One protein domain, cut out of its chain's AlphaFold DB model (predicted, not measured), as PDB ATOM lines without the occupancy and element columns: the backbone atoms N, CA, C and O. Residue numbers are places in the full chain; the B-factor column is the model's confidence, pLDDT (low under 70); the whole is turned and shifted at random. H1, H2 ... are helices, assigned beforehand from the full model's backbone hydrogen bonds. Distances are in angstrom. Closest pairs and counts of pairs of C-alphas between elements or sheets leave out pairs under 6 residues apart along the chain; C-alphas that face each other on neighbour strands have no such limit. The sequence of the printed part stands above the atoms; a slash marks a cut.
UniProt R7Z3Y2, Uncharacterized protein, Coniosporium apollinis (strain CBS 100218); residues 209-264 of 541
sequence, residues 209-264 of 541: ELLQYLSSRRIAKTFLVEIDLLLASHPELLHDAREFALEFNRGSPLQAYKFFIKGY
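What this domain is: This is residues 209 to 264 of the 541 residues of an uncharacterized protein of Coniosporium apollinis (strain CBS 100218) (UniProt R7Z3Y2). The helices make an elongated ring: H2 one side, H1 and H3 the ends, the hairpin H4 and H5 the other side, H5 packed on H1. The printed part has 56 residues with five named helices, H1 to H5 in order, all helix by class. It is compact, radius of gyration of the C-alphas 11.6 A, spanning 34 by 20 by 15 A.

How they stand to each other: H2, residues 222 to 232, touches no helix. H5, residues 253 to 263, and H4, residues 242 to 250, form a hairpin at a shallow tilt of 31 degrees, closest at C-alphas 256 and 248, 4.7 A. H1, residues 209 to 216, touches H5, closest at C-alphas 210 and 254, 4.6 A. Every O i to N i+4 pair is within hydrogen-bond range in H1, H2 and H4; 6 of 7 in H5.

Where its parts are: H2 is 15.4 A long. H3 holds residues 235 to 238. H1 begins at C-alpha 209 (376.683, 284.899, 246.914); H5 ends at C-alpha 263 (373.400, 282.641, 267.140).

The domain as a whole: The printed part has no cut; no printed residue is under pLDDT 70.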
ATOM      1  N   GLU A 209     377.988 284.686 246.280       98.00
ATOM      2  CA  GLU A 209     376.683 284.899 246.914       98.00
ATOM      3  C   GLU A 209     376.851 285.544 248.296       98.00
ATOM      4  O   GLU A 209     376.172 286.521 248.611       98.00
ATOM      5  N   LEU A 210     377.812 285.066 249.097       97.44
ATOM      6  CA  LEU A 210     378.183 285.669 250.376       97.44
ATOM      7  C   LEU A 210     378.673 287.111 250.203       97.44
ATOM      8  O   LEU A 210     378.211 287.998 250.916       97.44
ATOM      9  N   LEU A 211     379.574 287.378 249.256       97.44
ATOM     10  CA  LEU A 211     380.084 288.735 249.030       97.44
ATOM     11  C   LEU A 211     378.985 289.693 248.541       97.44
ATOM     12  O   LEU A 211     378.911 290.828 249.015       97.44
ATOM     13  N   GLN A 212     378.089 289.233 247.660       98.00
ATOM     14  CA  GLN A 212     376.913 289.995 247.234       98.00
ATOM     15  C   GLN A 212     375.966 290.270 248.410       98.00
ATOM     16  O   GLN A 212     375.481 291.394 248.564       98.00
ATOM     17  N   TYR A 213     375.733 289.273 249.267       97.31
ATOM     18  CA  TYR A 213     374.898 289.403 250.456       97.31
ATOM     19  C   TYR A 213     375.456 290.443 251.435       97.31
ATOM     20  O   TYR A 213     374.735 291.368 251.818       97.31
ATOM     21  N   LEU A 214     376.747 290.354 251.778       96.94
ATOM     22  CA  LEU A 214     377.423 291.314 252.658       96.94
ATOM     23  C   LEU A 214     377.361 292.736 252.095       96.94
ATOM     24  O   LEU A 214     376.977 293.652 252.819       96.94
ATOM     25  N   SER A 215     377.645 292.911 250.799       96.75
ATOM     26  CA  SER A 215     377.561 294.213 250.128       96.75
ATOM     27  C   SER A 215     376.138 294.786 250.160       96.75
ATOM     28  O   SER A 215     375.949 295.948 250.520       96.75
ATOM     29  N   SER A 216     375.108 293.965 249.911       96.06
ATOM     30  CA  SER A 216     373.703 294.405 249.991       96.06
ATOM     31  C   SER A 216     373.288 294.891 251.389       96.06
ATOM     32  O   SER A 216     372.409 295.742 251.513       96.06
ATOM     33  N   ARG A 217     373.953 294.385 252.438       95.31
ATOM     34  CA  ARG A 217     373.742 294.745 253.853       95.31
ATOM     35  C   ARG A 217     374.789 295.728 254.388       95.31
ATOM     36  O   ARG A 217     374.736 296.075 255.569       95.31
ATOM     37  N   ARG A 218     375.706 296.192 253.525       96.38
ATOM     38  CA  ARG A 218     376.816 297.124 253.811       96.38
ATOM     39  C   ARG A 218     377.730 296.631 254.942       96.38
ATOM     40  O   ARG A 218     378.208 297.419 255.760       96.38
ATOM     41  N   ILE A 219     377.932 295.313 255.005       96.56
ATOM     42  CA  ILE A 219     378.749 294.613 256.004       96.56
ATOM     43  C   ILE A 219     380.170 294.447 255.457       96.56
ATOM     44  O   ILE A 219     380.371 293.933 254.358       96.56
ATOM     45  N   ALA A 220     381.172 294.849 256.236       96.31
ATOM     46  CA  ALA A 220     382.569 294.792 255.829       96.31
ATOM     47  C   ALA A 220     383.064 293.343 255.693       96.31
ATOM     48  O   ALA A 220     382.903 292.533 256.606       96.31
ATOM     49  N   LYS A 221     383.781 293.034 254.603       95.69
ATOM     50  CA  LYS A 221     384.404 291.711 254.381       95.69
ATOM     51  C   LYS A 221     385.341 291.283 255.523       95.69
ATOM     52  O   LYS A 221     385.469 290.092 255.794       95.69
ATOM     53  N   THR A 222     385.960 292.234 256.226       95.06
ATOM     54  CA  THR A 222     386.792 291.977 257.416       95.06
ATOM     55  C   THR A 222     386.027 291.302 258.555       95.06
ATOM     56  O   THR A 222     386.639 290.575 259.331       95.06
ATOM     57  N   PHE A 223     384.698 291.440 258.624       95.50
ATOM     58  CA  PHE A 223     383.879 290.738 259.613       95.50
ATOM     59  C   PHE A 223     383.963 289.211 259.470       95.50
ATOM     60  O   PHE A 223     383.964 288.505 260.474       95.50
ATOM     61  N   LEU A 224     384.134 288.688 258.248       96.38
ATOM     62  CA  LEU A 224     384.355 287.253 258.039       96.38
ATOM     63  C   LEU A 224     385.656 286.766 258.694       96.38
ATOM     64  O   LEU A 224     385.722 285.627 259.143       96.38
ATOM     65  N   VAL A 225     386.676 287.628 258.785       95.56
ATOM     66  CA  VAL A 225     387.941 287.306 259.464       95.56
ATOM     67  C   VAL A 225     387.730 287.232 260.977       95.56
ATOM     68  O   VAL A 225     388.285 286.343 261.613       95.56
ATOM     69  N   GLU A 226     386.890 288.100 261.558       93.69
ATOM     70  CA  GLU A 226     386.507 287.990 262.976       93.69
ATOM     71  C   GLU A 226     385.782 286.664 263.267       93.69
ATOM     72  O   GLU A 226     386.059 286.034 264.287       93.69
ATOM     73  N   ILE A 227     384.897 286.213 262.368       94.62
ATOM     74  CA  ILE A 227     384.187 284.929 262.497       94.62
ATOM     75  C   ILE A 227     385.169 283.751 262.400       94.62
ATOM     76  O   ILE A 227     385.172 282.884 263.273       94.62
ATOM     77  N   ASP A 228     386.038 283.743 261.386       95.31
ATOM     78  CA  ASP A 228     387.039 282.686 261.192       95.31
ATOM     79  C   ASP A 228     388.021 282.598 262.374       95.31
ATOM     80  O   ASP A 228     388.394 281.499 262.786       95.31
ATOM     81  N   LEU A 229     388.426 283.741 262.945       93.06
ATOM     82  CA  LEU A 229     389.275 283.795 264.137       93.06
ATOM     83  C   LEU A 229     388.545 283.293 265.387       93.06
ATOM     84  O   LEU A 229     389.133 282.527 266.148       93.06
ATOM     85  N   LEU A 230     387.276 283.670 265.583       91.69
ATOM     86  CA  LEU A 230     386.470 283.208 266.716       91.69
ATOM     87  C   LEU A 230     386.274 281.687 266.694       91.69
ATOM     88  O   LEU A 230     386.374 281.042 267.735       91.69
ATOM     89  N   LEU A 231     386.000 281.108 265.524       92.62
ATOM     90  CA  LEU A 231     385.842 279.659 265.375       92.62
ATOM     91  C   LEU A 231     387.184 278.921 265.505       92.62
ATOM     92  O   LEU A 231     387.231 277.827 266.062       92.62
ATOM     93  N   ALA A 232     388.285 279.524 265.047       90.88
ATOM     94  CA  ALA A 232     389.626 278.970 265.230       90.88
ATOM     95  C   ALA A 232     390.115 279.024 266.690       90.88
ATOM     96  O   ALA A 232     390.915 278.177 267.082       90.88
ATOM     97  N   SER A 233     389.652 279.991 267.493       89.56
ATOM     98  CA  SER A 233     390.016 280.105 268.911       89.56
ATOM     99  C   SER A 233     389.181 279.226 269.849       89.56
ATOM    100  O   SER A 233     389.525 279.149 271.023       89.56
ATOM    101  N   HIS A 234     388.117 278.586 269.350       88.94
ATOM    102  CA  HIS A 234     387.215 277.719 270.123       88.94
ATOM    103  C   HIS A 234     387.039 276.336 269.451       88.94
ATOM    104  O   HIS A 234     385.929 275.969 269.042       88.94
ATOM    105  N   PRO A 235     388.127 275.560 269.255       90.06
ATOM    106  CA  PRO A 235     388.075 274.254 268.591       90.06
ATOM    107  C   PRO A 235     387.206 273.220 269.328       90.06
ATOM    108  O   PRO A 235     386.707 272.290 268.697       90.06
ATOM    109  N   GLU A 236     386.978 273.383 270.633       87.44
ATOM    110  CA  GLU A 236     386.095 272.546 271.453       87.44
ATOM    111  C   GLU A 236     384.648 272.501 270.934       87.44
ATOM    112  O   GLU A 236     383.988 271.464 271.036       87.44
ATOM    113  N   LEU A 237     384.189 273.550 270.239       88.88
ATOM    114  CA  LEU A 237     382.886 273.576 269.565       88.88
ATOM    115  C   LEU A 237     382.730 272.460 268.511       88.88
ATOM    116  O   LEU A 237     381.612 272.033 268.240       88.88
ATOM    117  N   LEU A 238     383.822 271.938 267.934       89.19
ATOM    118  CA  LEU A 238     383.781 270.794 267.007       89.19
ATOM    119  C   LEU A 238     383.449 269.464 267.707       89.19
ATOM    120  O   LEU A 238     383.117 268.475 267.046       89.19
ATOM    121  N   HIS A 239     383.612 269.400 269.028       87.00
ATOM    122  CA  HIS A 239     383.494 268.177 269.822       87.00
ATOM    123  C   HIS A 239     382.289 268.192 270.749       87.00
ATOM    124  O   HIS A 239     381.628 267.153 270.855       87.00
ATOM    125  N   ASP A 240     382.006 269.342 271.349       86.12
ATOM    126  CA  ASP A 240     380.893 269.542 272.269       86.12
ATOM    127  C   ASP A 240     379.627 269.949 271.500       86.12
ATOM    128  O   ASP A 240     378.624 269.239 271.535       86.12
ATOM    129  N   ALA A 241     379.713 270.998 270.674       87.62
ATOM    130  CA  ALA A 241     378.595 271.535 269.892       87.62
ATOM    131  C   ALA A 241     378.480 270.908 268.486       87.62
ATOM    132  O   ALA A 241     378.531 271.574 267.444       87.62
ATOM    133  N   ARG A 242     378.369 269.574 268.438       86.69
ATOM    134  CA  ARG A 242     378.506 268.799 267.187       86.69
ATOM    135  C   ARG A 242     377.468 269.127 266.124       86.69
ATOM    136  O   ARG A 242     377.804 269.085 264.945       86.69
ATOM    137  N   GLU A 243     376.228 269.411 266.506       87.25
ATOM    138  CA  GLU A 243     375.168 269.714 265.536       87.25
ATOM    139  C   GLU A 243     375.422 271.064 264.862       87.25
ATOM    140  O   GLU A 243     375.437 271.135 263.633       87.25
ATOM    141  N   PHE A 244     375.777 272.088 265.647       89.69
ATOM    142  CA  PHE A 244     376.257 273.369 265.127       89.69
ATOM    143  C   PHE A 244     377.454 273.185 264.185       89.69
ATOM    144  O   PHE A 244     377.448 273.698 263.065       89.69
ATOM    145  N   ALA A 245     378.464 272.412 264.595       91.44
ATOM    146  CA  ALA A 245     379.637 272.158 263.768       91.44
ATOM    147  C   ALA A 245     379.306 271.397 262.474       91.44
ATOM    148  O   ALA A 245     379.915 271.662 261.439       91.44
ATOM    149  N   LEU A 246     378.352 270.465 262.493       90.62
ATOM    150  CA  LEU A 246     377.917 269.754 261.291       90.62
ATOM    151  C   LEU A 246     377.169 270.677 260.330       90.62
ATOM    152  O   LEU A 246     377.521 270.709 259.155       90.62
ATOM    153  N   GLU A 247     376.188 271.444 260.804       90.69
ATOM    154  CA  GLU A 247     375.402 272.334 259.943       90.69
ATOM    155  C   GLU A 247     376.249 273.482 259.383       90.69
ATOM    156  O   GLU A 247     376.255 273.708 258.169       90.69
ATOM    157  N   PHE A 248     377.080 274.117 260.219       93.56
ATOM    158  CA  PHE A 248     378.012 275.149 259.763       93.56
ATOM    159  C   PHE A 248     378.985 274.624 258.696       93.56
ATOM    160  O   PHE A 248     379.292 275.344 257.752       93.56
ATOM    161  N   ASN A 249     379.454 273.372 258.788       94.50
ATOM    162  CA  ASN A 249     380.395 272.792 257.817       94.50
ATOM    163  C   ASN A 249     379.742 272.090 256.610       94.50
ATOM    164  O   ASN A 249     380.457 271.626 255.716       94.50
ATOM    165  N   ARG A 250     378.410 271.958 256.580       93.88
ATOM    166  CA  ARG A 250     377.655 271.376 255.454       93.88
ATOM    167  C   ARG A 250     377.120 272.430 254.492       93.88
ATOM    168  O   ARG A 250     377.046 272.153 253.298       93.88
ATOM    169  N   GLY A 251     376.716 273.591 255.008       93.25
ATOM    170  CA  GLY A 251     376.161 274.671 254.195       93.25
ATOM    171  C   GLY A 251     377.184 275.307 253.249       93.25
ATOM    172  O   GLY A 251     378.395 275.245 253.481       93.25
ATOM    173  N   SER A 252     376.695 275.980 252.203       96.44
ATOM    174  CA  SER A 252     377.524 276.924 251.436       96.44
ATOM    175  C   SER A 252     378.061 278.043 252.349       96.44
ATOM    176  O   SER A 252     377.479 278.280 253.410       96.44
ATOM    177  N   PRO A 253     379.117 278.789 251.972       97.38
ATOM    178  CA  PRO A 253     379.643 279.869 252.812       97.38
ATOM    179  C   PRO A 253     378.588 280.922 253.197       97.38
ATOM    180  O   PRO A 253     378.578 281.393 254.334       97.38
ATOM    181  N   LEU A 254     377.639 281.235 252.302       96.44
ATOM    182  CA  LEU A 254     376.477 282.076 252.618       96.44
ATOM    183  C   LEU A 254     375.531 281.425 253.643       96.44
ATOM    184  O   LEU A 254     375.077 282.097 254.570       96.44
ATOM    185  N   GLN A 255     375.231 280.131 253.513       94.75
ATOM    186  CA  GLN A 255     374.391 279.416 254.482       94.75
ATOM    187  C   GLN A 255     375.070 279.307 255.852       94.75
ATOM    188  O   GLN A 255     374.429 279.570 256.864       94.75
ATOM    189  N   ALA A 256     376.367 278.995 255.890       94.69
ATOM    190  CA  ALA A 256     377.170 278.941 257.108       94.69
ATOM    191  C   ALA A 256     377.234 280.312 257.805       94.69
ATOM    192  O   ALA A 256     377.024 280.397 259.015       94.69
ATOM    193  N   TYR A 257     377.408 281.398 257.041       94.88
ATOM    194  CA  TYR A 257     377.284 282.766 257.552       94.88
ATOM    195  C   TYR A 257     375.887 283.038 258.135       94.88
ATOM    196  O   TYR A 257     375.783 283.475 259.281       94.88
ATOM    197  N   LYS A 258     374.809 282.748 257.383       91.81
ATOM    198  CA  LYS A 258     373.412 282.945 257.823       91.81
ATOM    199  C   LYS A 258     373.053 282.109 259.060       91.81
ATOM    200  O   LYS A 258     372.274 282.554 259.900       91.81
ATOM    201  N   PHE A 259     373.637 280.923 259.197       89.31
ATOM    202  CA  PHE A 259     373.482 280.063 260.365       89.31
ATOM    203  C   PHE A 259     374.222 280.635 261.583       89.31
ATOM    204  O   PHE A 259     373.623 280.821 262.641       89.31
ATOM    205  N   PHE A 260     375.490 281.023 261.419       90.44
ATOM    206  CA  PHE A 260     376.294 281.641 262.477       90.44
ATOM    207  C   PHE A 260     375.683 282.953 262.992       90.44
ATOM    208  O   PHE A 260     375.539 283.146 264.201       90.44
ATOM    209  N   ILE A 261     375.268 283.851 262.091       87.94
ATOM    210  CA  ILE A 261     374.704 285.155 262.466       87.94
ATOM    211  C   ILE A 261     373.362 285.022 263.210       87.94
ATOM    212  O   ILE A 261     373.010 285.932 263.957       87.94
ATOM    213  N   LYS A 262     372.653 283.884 263.112       82.69
ATOM    214  CA  LYS A 262     371.460 283.600 263.931       82.69
ATOM    215  C   LYS A 262     371.802 283.455 265.423       82.69
ATOM    216  O   LYS A 262     371.072 283.983 266.255       82.69
ATOM    217  N   GLY A 263     372.916 282.796 265.757       76.06
ATOM    218  CA  GLY A 263     373.400 282.641 267.140       76.06
ATOM    219  C   GLY A 263     374.290 283.787 267.641       76.06
ATOM    220  O   GLY A 263     374.453 283.981 268.845       76.06
ATOM    221  N   TYR A 264     374.873 284.578 266.737       82.69
ATOM    222  CA  TYR A 264     375.827 285.629 267.100       82.69
ATOM    223  C   TYR A 264     375.141 286.905 267.617       82.69
ATOM    224  O   TYR A 264     374.530 287.655 266.854       82.69
TER     225      TYR A 264